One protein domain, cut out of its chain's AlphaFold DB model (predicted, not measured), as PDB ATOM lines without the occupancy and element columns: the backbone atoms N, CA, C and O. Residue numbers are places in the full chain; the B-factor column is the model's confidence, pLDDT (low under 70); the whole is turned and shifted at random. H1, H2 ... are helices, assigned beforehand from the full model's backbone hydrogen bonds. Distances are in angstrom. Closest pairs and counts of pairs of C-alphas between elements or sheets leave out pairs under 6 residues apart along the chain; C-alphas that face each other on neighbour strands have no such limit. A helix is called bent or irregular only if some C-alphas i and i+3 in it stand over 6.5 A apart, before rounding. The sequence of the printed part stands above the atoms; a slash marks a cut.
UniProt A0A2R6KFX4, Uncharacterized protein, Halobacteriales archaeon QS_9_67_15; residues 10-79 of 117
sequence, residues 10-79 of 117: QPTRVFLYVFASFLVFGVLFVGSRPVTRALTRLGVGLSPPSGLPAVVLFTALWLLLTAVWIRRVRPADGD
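AT A GLANCE: This is residues 10 to 79 of the 117 residues of an uncharacterized protein of Halobacteriales archaeon QS_9_67_15 (UniProt A0A2R6KFX4). Two long helices, H1 and H2, cross as an X, and a ten-residue link at one end leads from the one to the other. The contact is at the crossing, and the ends of the X stick out: residues 10 to 15, 37 to 43, 50 to 56 and 71 to 79 stand free. The printed part has 70 residues, with H1 and then H2 along the chain and no named strand, and its class is all helix. It is loose, with a radius of gyration of the C-alphas of 15.2 A, and elongated, spanning 45 by 25 by 15 A.

IN THESE COORDINATES: H1 runs from Gln 10, C-alpha at (117.070, 113.314, 70.935), to Arg 41, 46.0 A from first to last C-alpha. It has a kink of 36 degrees near residue 33. It is neither bent nor irregular, but only just: C-alphas 30 and 33 are 6.4 A apart. H2 runs from Leu 52, C-alpha at (134.934, 138.981, 85.167), to Ala 76, C-alpha at (103.421, 128.055, 70.804), 36.3 A in length.

HOW THE PARTS SIT: H1 touches H2 with residues 17 to 28 alone, and H2 touches H1 with residues 62 to 70 alone. Their closest C-alphas, those of Ser 21 and Thr 66, are 5.5 A apart. They run opposite ways at a steep tilt of 57 degrees. O i to N i+4 pairs are within hydrogen-bond range in 26 of 28 cases in H1 and 19 of 21 in H2.

THE WHOLE: The two C-alphas farthest apart, those of Gln 10 and Gly 43, are 47.6 A apart. The printed part has no cut, and the link from H1 to H2 is short. Mean pLDDT of the printed part is 80.3; residues 10 to 12, 45 to 46, 48 and 73 to 79 are under 70.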
ATOM      1  N   GLN A  10     116.331 112.533  69.935       58.78
ATOM      2  CA  GLN A  10     117.070 113.314  70.935       58.78
ATOM      3  C   GLN A  10     118.227 114.163  70.384       58.78
ATOM      4  O   GLN A  10     118.312 115.330  70.774       58.78
ATOM      5  N   PRO A  11     119.110 113.664  69.497       67.50
ATOM      6  CA  PRO A  11     120.267 114.450  69.073       67.50
ATOM      7  C   PRO A  11     119.861 115.632  68.182       67.50
ATOM      8  O   PRO A  11     120.432 116.712  68.317       67.50
ATOM      9  N   THR A  12     118.807 115.488  67.375       68.81
ATOM     10  CA  THR A  12     118.207 116.592  66.607       68.81
ATOM     11  C   THR A  12     117.700 117.707  67.527       68.81
ATOM     12  O   THR A  12     117.977 118.882  67.294       68.81
ATOM     13  N   ARG A  13     117.027 117.359  68.633       70.31
ATOM     14  CA  ARG A  13     116.554 118.342  69.626       70.31
ATOM     15  C   ARG A  13     117.705 119.054  70.334       70.31
ATOM     16  O   ARG A  13     117.650 120.267  70.515       70.31
ATOM     17  N   VAL A  14     118.761 118.324  70.697       78.62
ATOM     18  CA  VAL A  14     119.969 118.920  71.293       78.62
ATOM     19  C   VAL A  14     120.615 119.904  70.321       78.62
ATOM     20  O   VAL A  14     120.918 121.026  70.717       78.62
ATOM     21  N   PHE A  15     120.763 119.526  69.048       79.50
ATOM     22  CA  PHE A  15     121.298 120.412  68.014       79.50
ATOM     23  C   PHE A  15     120.489 121.707  67.896       79.50
ATOM     24  O   PHE A  15     121.064 122.793  67.875       79.50
ATOM     25  N   LEU A  16     119.159 121.612  67.900       79.69
ATOM     26  CA  LEU A  16     118.277 122.775  67.822       79.69
ATOM     27  C   LEU A  16     118.395 123.692  69.039       79.69
ATOM     28  O   LEU A  16     118.444 124.910  68.877       79.69
ATOM     29  N   TYR A  17     118.496 123.141  70.249       82.81
ATOM     30  CA  TYR A  17     118.719 123.952  71.448       82.81
ATOM     31  C   TYR A  17     120.080 124.643  71.431       82.81
ATOM     32  O   TYR A  17     120.176 125.814  71.798       82.81
ATOM     33  N   VAL A  18     121.119 123.949  70.967       85.94
ATOM     34  CA  VAL A  18     122.454 124.531  70.793       85.94
ATOM     35  C   VAL A  18     122.412 125.651  69.754       85.94
ATOM     36  O   VAL A  18     122.890 126.751  70.021       85.94
ATOM     37  N   PHE A  19     121.781 125.417  68.606       85.44
ATOM     38  CA  PHE A  19     121.634 126.418  67.553       85.44
ATOM     39  C   PHE A  19     120.842 127.647  68.028       85.44
ATOM     40  O   PHE A  19     121.297 128.778  67.857       85.44
ATOM     41  N   ALA A  20     119.708 127.440  68.703       85.06
ATOM     42  CA  ALA A  20     118.926 128.519  69.302       85.06
ATOM     43  C   ALA A  20     119.752 129.315  70.324       85.06
ATOM     44  O   ALA A  20     119.708 130.543  70.336       85.06
ATOM     45  N   SER A  21     120.558 128.629  71.135       86.88
ATOM     46  CA  SER A  21     121.469 129.264  72.087       86.88
ATOM     47  C   SER A  21     122.505 130.158  71.397       86.88
ATOM     48  O   SER A  21     122.732 131.287  71.839       86.88
ATOM     49  N   PHE A  22     123.082 129.713  70.275       90.50
ATOM     50  CA  PHE A  22     123.995 130.529  69.464       90.50
ATOM     51  C   PHE A  22     123.307 131.740  68.830       90.50
ATOM     52  O   PHE A  22     123.896 132.820  68.793       90.50
ATOM     53  N   LEU A  23     122.060 131.599  68.373       89.12
ATOM     54  CA  LEU A  23     121.285 132.736  67.870       89.12
ATOM     55  C   LEU A  23     121.043 133.776  68.967       89.12
ATOM     56  O   LEU A  23     121.310 134.960  68.759       89.12
ATOM     57  N   VAL A  24     120.601 133.342  70.151       89.56
ATOM     58  CA  VAL A  24     120.390 134.232  71.304       89.56
ATOM     59  C   VAL A  24     121.700 134.910  71.705       89.56
ATOM     60  O   VAL A  24     121.712 136.120  71.933       89.56
ATOM     61  N   PHE A  25     122.811 134.168  71.723       90.94
ATOM     62  CA  PHE A  25     124.146 134.723  71.955       90.94
ATOM     63  C   PHE A  25     124.495 135.808  70.931       90.94
ATOM     64  O   PHE A  25     124.904 136.903  71.315       90.94
ATOM     65  N   GLY A  26     124.307 135.532  69.638       88.81
ATOM     66  CA  GLY A  26     124.588 136.476  68.559       88.81
ATOM     67  C   GLY A  26     123.759 137.755  68.678       88.81
ATOM     68  O   GLY A  26     124.308 138.854  68.598       88.81
ATOM     69  N   VAL A  27     122.459 137.627  68.956       89.56
ATOM     70  CA  VAL A  27     121.553 138.769  69.167       89.56
ATOM     71  C   VAL A  27     121.978 139.597  70.377       89.56
ATOM     72  O   VAL A  27     122.052 140.820  70.278       89.56
ATOM     73  N   LEU A  28     122.308 138.961  71.503       89.56
ATOM     74  CA  LEU A  28     122.821 139.650  72.692       89.56
ATOM     75  C   LEU A  28     124.132 140.377  72.408       89.56
ATOM     76  O   LEU A  28     124.290 141.544  72.767       89.56
ATOM     77  N   PHE A  29     125.069 139.697  71.753       88.69
ATOM     78  CA  PHE A  29     126.388 140.236  71.467       88.69
ATOM     79  C   PHE A  29     126.303 141.447  70.533       88.69
ATOM     80  O   PHE A  29     126.802 142.524  70.868       88.69
ATOM     81  N   VAL A  30     125.608 141.311  69.402       89.00
ATOM     82  CA  VAL A  30     125.444 142.390  68.416       89.00
ATOM     83  C   VAL A  30     124.540 143.501  68.958       89.00
ATOM     84  O   VAL A  30     124.851 144.683  68.793       89.00
ATOM     85  N   GLY A  31     123.460 143.139  69.653       85.88
ATOM     86  CA  GLY A  31     122.475 144.060  70.222       85.88
ATOM     87  C   GLY A  31     122.981 144.857  71.425       85.88
ATOM     88  O   GLY A  31     122.486 145.956  71.678       85.88
ATOM     89  N   SER A  32     124.014 144.382  72.125       82.94
ATOM     90  CA  SER A  32     124.588 145.091  73.276       82.94
ATOM     91  C   SER A  32     125.057 146.511  72.930       82.94
ATOM     92  O   SER A  32     124.779 147.456  73.665       82.94
ATOM     93  N   ARG A  33     125.710 146.708  71.777       84.06
ATOM     94  CA  ARG A  33     126.211 148.025  71.350       84.06
ATOM     95  C   ARG A  33     125.116 149.070  71.112       84.06
ATOM     96  O   ARG A  33     125.242 150.164  71.670       84.06
ATOM     97  N   PRO A  34     124.092 148.823  70.273       86.56
ATOM     98  CA  PRO A  34     123.026 149.796  70.061       86.56
ATOM     99  C   PRO A  34     122.212 150.041  71.337       86.56
ATOM    100  O   PRO A  34     121.873 151.191  71.597       86.56
ATOM    101  N   VAL A  35     121.980 149.014  72.164       85.12
ATOM    102  CA  VAL A  35     121.277 149.152  73.451       85.12
ATOM    103  C   VAL A  35     122.043 150.075  74.398       85.12
ATOM    104  O   VAL A  35     121.477 151.049  74.890       85.12
ATOM    105  N   THR A  36     123.347 149.853  74.582       81.19
ATOM    106  CA  THR A  36     124.183 150.725  75.421       81.19
ATOM    107  C   THR A  36     124.224 152.156  74.887       81.19
ATOM    108  O   THR A  36     124.137 153.099  75.668       81.19
ATOM    109  N   ARG A  37     124.298 152.347  73.560       82.94
ATOM    110  CA  ARG A  37     124.241 153.684  72.937       82.94
ATOM    111  C   ARG A  37     122.891 154.379  73.129       82.94
ATOM    112  O   ARG A  37     122.853 155.597  73.261       82.94
ATOM    113  N   ALA A  38     121.788 153.639  73.094       85.12
ATOM    114  CA  ALA A  38     120.463 154.194  73.344       85.12
ATOM    115  C   ALA A  38     120.304 154.600  74.816       85.12
ATOM    116  O   ALA A  38     119.838 155.700  75.101       85.12
ATOM    117  N   LEU A  39     120.765 153.756  75.742       84.94
ATOM    118  CA  LEU A  39     120.716 154.023  77.181       84.94
ATOM    119  C   LEU A  39     121.550 155.247  77.574       84.94
ATOM    120  O   LEU A  39     121.071 156.089  78.331       84.94
ATOM    121  N   THR A  40     122.745 155.414  77.000       81.69
ATOM    122  CA  THR A  40     123.551 156.621  77.242       81.69
ATOM    123  C   THR A  40     122.910 157.882  76.669       81.69
ATOM    124  O   THR A  40     122.974 158.928  77.310       81.69
ATOM    125  N   ARG A  41     122.227 157.807  75.516       83.69
ATOM    126  CA  ARG A  41     121.436 158.937  74.983       83.69
ATOM    127  C   ARG A  41     120.256 159.319  75.875       83.69
ATOM    128  O   ARG A  41     119.897 160.488  75.919       83.69
ATOM    129  N   LEU A  42     119.678 158.354  76.585       88.31
ATOM    130  CA  LEU A  42     118.604 158.577  77.558       88.31
ATOM    131  C   LEU A  42     119.120 159.104  78.910       88.31
ATOM    132  O   LEU A  42     118.337 159.258  79.841       88.31
ATOM    133  N   GLY A  43     120.425 159.371  79.039       79.81
ATOM    134  CA  GLY A  43     121.030 159.865  80.276       79.81
ATOM    135  C   GLY A  43     121.216 158.789  81.348       79.81
ATOM    136  O   GLY A  43     121.557 159.111  82.486       79.81
ATOM    137  N   VAL A  44     121.027 157.509  81.010       80.62
ATOM    138  CA  VAL A  44     121.279 156.404  81.937       80.62
ATOM    139  C   VAL A  44     122.785 156.162  81.981       80.62
ATOM    140  O   VAL A  44     123.374 155.589  81.060       80.62
ATOM    141  N   GLY A  45     123.417 156.628  83.058       69.12
ATOM    142  CA  GLY A  45     124.827 156.392  83.354       69.12
ATOM    143  C   GLY A  45     125.082 154.924  83.678       69.12
ATOM    144  O   GLY A  45     125.168 154.537  84.840       69.12
ATOM    145  N   LEU A  46     125.188 154.089  82.650       69.19
ATOM    146  CA  LEU A  46     125.641 152.714  82.801       69.19
ATOM    147  C   LEU A  46     127.160 152.735  82.910       69.19
ATOM    148  O   LEU A  46     127.841 152.819  81.891       69.19
ATOM    149  N   SER A  47     127.690 152.647  84.128       71.06
ATOM    150  CA  SER A  47     129.069 152.196  84.325       71.06
ATOM    151  C   SER A  47     129.112 150.718  83.945       71.06
ATOM    152  O   SER A  47     128.588 149.893  84.700       71.06
ATOM    153  N   PRO A  48     129.653 150.349  82.769       66.75
ATOM    154  CA  PRO A  48     129.635 148.964  82.348       66.75
ATOM    155  C   PRO A  48     130.562 148.192  83.289       66.75
ATOM    156  O   PRO A  48     131.713 148.608  83.460       66.75
ATOM    157  N   PRO A  49     130.116 147.081  83.899       73.06
ATOM    158  CA  PRO A  49     131.048 146.198  84.575       73.06
ATOM    159  C   PRO A  49     132.121 145.771  83.566       73.06
ATOM    160  O   PRO A  49     131.807 145.433  82.425       73.06
ATOM    161  N   SER A  50     133.389 145.814  83.968       78.44
ATOM    162  CA  SER A  50     134.528 145.399  83.145       78.44
ATOM    163  C   SER A  50     135.158 144.126  83.703       78.44
ATOM    164  O   SER A  50     135.224 143.950  84.917       78.44
ATOM    165  N   GLY A  51     135.664 143.249  82.832       81.06
ATOM    166  CA  GLY A  51     136.334 142.010  83.242       81.06
ATOM    167  C   GLY A  51     135.359 140.907  83.666       81.06
ATOM    168  O   GLY A  51     134.310 140.727  83.047       81.06
ATOM    169  N   LEU A  52     135.704 140.152  84.715       84.31
ATOM    170  CA  LEU A  52     134.934 138.981  85.167       84.31
ATOM    171  C   LEU A  52     133.445 139.265  85.445       84.31
ATOM    172  O   LEU A  52     132.614 138.487  84.974       84.31
ATOM    173  N   PRO A  53     133.054 140.364  86.122       83.44
ATOM    174  CA  PRO A  53     131.640 140.652  86.370       83.44
ATOM    175  C   PRO A  53     130.827 140.843  85.082       83.44
ATOM    176  O   PRO A  53     129.665 140.448  85.023       83.44
ATOM    177  N   ALA A  54     131.446 141.392  84.031       82.38
ATOM    178  CA  ALA A  54     130.812 141.567  82.726       82.38
ATOM    179  C   ALA A  54     130.505 140.218  82.072       82.38
ATOM    180  O   ALA A  54     129.406 139.999  81.567       82.38
ATOM    181  N   VAL A  55     131.476 139.299  82.125       84.62
ATOM    182  CA  VAL A  55     131.347 137.942  81.582       84.62
ATOM    183  C   VAL A  55     130.262 137.171  82.327       84.62
ATOM    184  O   VAL A  55     129.423 136.538  81.690       84.62
ATOM    185  N   VAL A  56     130.232 137.263  83.659       88.75
ATOM    186  CA  VAL A  56     129.212 136.601  84.487       88.75
ATOM    187  C   VAL A  56     127.819 137.137  84.170       88.75
ATOM    188  O   VAL A  56     126.914 136.347  83.910       88.75
ATOM    189  N   LEU A  57     127.648 138.462  84.126       87.19
ATOM    190  CA  LEU A  57     126.359 139.083  83.820       87.19
ATOM    191  C   LEU A  57     125.879 138.717  82.411       87.19
ATOM    192  O   LEU A  57     124.722 138.342  82.231       87.19
ATOM    193  N   PHE A  58     126.775 138.780  81.424       87.31
ATOM    194  CA  PHE A  58     126.459 138.419  80.047       87.31
ATOM    195  C   PHE A  58     126.056 136.945  79.933       87.31
ATOM    196  O   PHE A  58     125.041 136.627  79.317       87.31
ATOM    197  N   THR A  59     126.813 136.050  80.569       88.50
ATOM    198  CA  THR A  59     126.539 134.607  80.553       88.50
ATOM    199  C   THR A  59     125.212 134.292  81.237       88.50
ATOM    200  O   THR A  59     124.410 133.532  80.698       88.50
ATOM    201  N   ALA A  60     124.936 134.911  82.388       91.31
ATOM    202  CA  ALA A  60     123.667 134.746  83.092       91.31
ATOM    203  C   ALA A  60     122.481 135.216  82.236       91.31
ATOM    204  O   ALA A  60     121.488 134.499  82.108       91.31
ATOM    205  N   LEU A  61     122.606 136.386  81.601       91.31
ATOM    206  CA  LEU A  61     121.571 136.935  80.728       91.31
ATOM    207  C   LEU A  61     121.343 136.053  79.491       91.31
ATOM    208  O   LEU A  61     120.199 135.806  79.110       91.31
ATOM    209  N   TRP A  62     122.420 135.533  78.903       91.12
ATOM    210  CA  TRP A  62     122.368 134.604  77.778       91.12
ATOM    211  C   TRP A  62     121.651 133.301  78.124       91.12
ATOM    212  O   TRP A  62     120.726 132.905  77.408       91.12
ATOM    213  N   LEU A  63     122.019 132.656  79.231       91.75
ATOM    214  CA  LEU A  63     121.373 131.421  79.678       91.75
ATOM    215  C   LEU A  63     119.890 131.648  79.993       91.75
ATOM    216  O   LEU A  63     119.048 130.846  79.588       91.75
ATOM    217  N   LEU A  64     119.561 132.762  80.656       93.25
ATOM    218  CA  LEU A  64     118.183 133.121  80.984       93.25
ATOM    219  C   LEU A  64     117.337 133.313  79.721       93.25
ATOM    220  O   LEU A  64     116.267 132.715  79.602       93.25
ATOM    221  N   LEU A  65     117.818 134.113  78.766       89.31
ATOM    222  CA  LEU A  65     117.099 134.376  77.519       89.31
ATOM    223  C   LEU A  65     116.949 133.113  76.675       89.31
ATOM    224  O   LEU A  65     115.871 132.872  76.139       89.31
ATOM    225  N   THR A  66     117.981 132.274  76.622       87.69
ATOM    226  CA  THR A  66     117.926 130.984  75.925       87.69
ATOM    227  C   THR A  66     116.873 130.072  76.555       87.69
ATOM    228  O   THR A  66     116.042 129.503  75.847       87.69
ATOM    229  N   ALA A  67     116.839 129.974  77.887       87.62
ATOM    230  CA  ALA A  67     115.842 129.175  78.594       87.62
ATOM    231  C   ALA A  67     114.415 129.701  78.375       87.62
ATOM    232  O   ALA A  67     113.502 128.914  78.121       87.62
ATOM    233  N   VAL A  68     114.210 131.021  78.438       88.94
ATOM    234  CA  VAL A  68     112.905 131.648  78.164       88.94
ATOM    235  C   VAL A  68     112.480 131.414  76.717       88.94
ATOM    236  O   VAL A  68     111.328 131.053  76.485       88.94
ATOM    237  N   TRP A  69     113.397 131.560  75.759       83.94
ATOM    238  CA  TRP A  69     113.138 131.324  74.341       83.94
ATOM    239  C   TRP A  69     112.691 129.885  74.088       83.94
ATOM    240  O   TRP A  69     111.612 129.663  73.544       83.94
ATOM    241  N   ILE A  70     113.454 128.905  74.577       83.12
ATOM    242  CA  ILE A  70     113.105 127.483  74.459       83.12
ATOM    243  C   ILE A  70     111.736 127.204  75.096       83.12
ATOM    244  O   ILE A  70     110.905 126.512  74.508       83.12
ATOM    245  N   ARG A  71     111.459 127.772  76.278       82.31
ATOM    246  CA  ARG A  71     110.157 127.617  76.952       82.31
ATOM    247  C   ARG A  71     109.008 128.307  76.226       82.31
ATOM    248  O   ARG A  71     107.885 127.854  76.389       82.31
ATOM    249  N   ARG A  72     109.257 129.379  75.472       79.31
ATOM    250  CA  ARG A  72     108.256 130.094  74.661       79.31
ATOM    251  C   ARG A  72     107.961 129.385  73.344       79.31
ATOM    252  O   ARG A  72     106.805 129.354  72.946       79.31
ATOM    253  N   VAL A  73     108.974 128.805  72.706       69.62
ATOM    254  CA  VAL A  73     108.822 128.088  71.429       69.62
ATOM    255  C   VAL A  73     108.176 126.715  71.633       69.62
ATOM    256  O   VAL A  73     107.418 126.263  70.787       69.62
ATOM    257  N   ARG A  74     108.409 126.062  72.778       66.44
ATOM    258  CA  ARG A  74     107.859 124.727  73.065       66.44
ATOM    259  C   ARG A  74     106.314 124.636  73.109       66.44
ATOM    260  O   ARG A  74     105.810 123.607  72.682       66.44
ATOM    261  N   PRO A  75     105.559 125.618  73.641       55.12
ATOM    262  CA  PRO A  75     104.094 125.561  73.685       55.12
ATOM    263  C   PRO A  75     103.376 126.344  72.575       55.12
ATOM    264  O   PRO A  75     102.165 126.203  72.458       55.12
ATOM    265  N   ALA A  76     104.066 127.191  71.802       48.91
ATOM    266  CA  ALA A  76     103.421 128.055  70.804       48.91
ATOM    267  C   ALA A  76     103.028 127.322  69.510       48.91
ATOM    268  O   ALA A  76     102.289 127.867  68.701       48.91
ATOM    269  N   ASP A  77     103.518 126.101  69.330       42.97
ATOM    270  CA  ASP A  77     103.572 125.449  68.037       42.97
ATOM    271  C   ASP A  77     103.446 123.944  68.289       42.97
ATOM    272  O   ASP A  77     104.403 123.304  68.724       42.97
ATOM    273  N   GLY A  78     102.245 123.387  68.094       46.41
ATOM    274  CA  GLY A  78     101.976 121.960  68.278       46.41
ATOM    275  C   GLY A  78     103.015 121.104  67.551       46.41
ATOM    276  O   GLY A  78     103.109 121.179  66.339       46.41
ATOM    277  N   ASP A  79     103.828 120.368  68.309       49.88
ATOM    278  CA  ASP A  79     104.806 119.348  67.897       49.88
ATOM    279  C   ASP A  79     105.502 119.466  66.519       49.88
ATOM    280  O   ASP A  79     105.911 118.472  65.926       49.88
TER     281      ASP A  79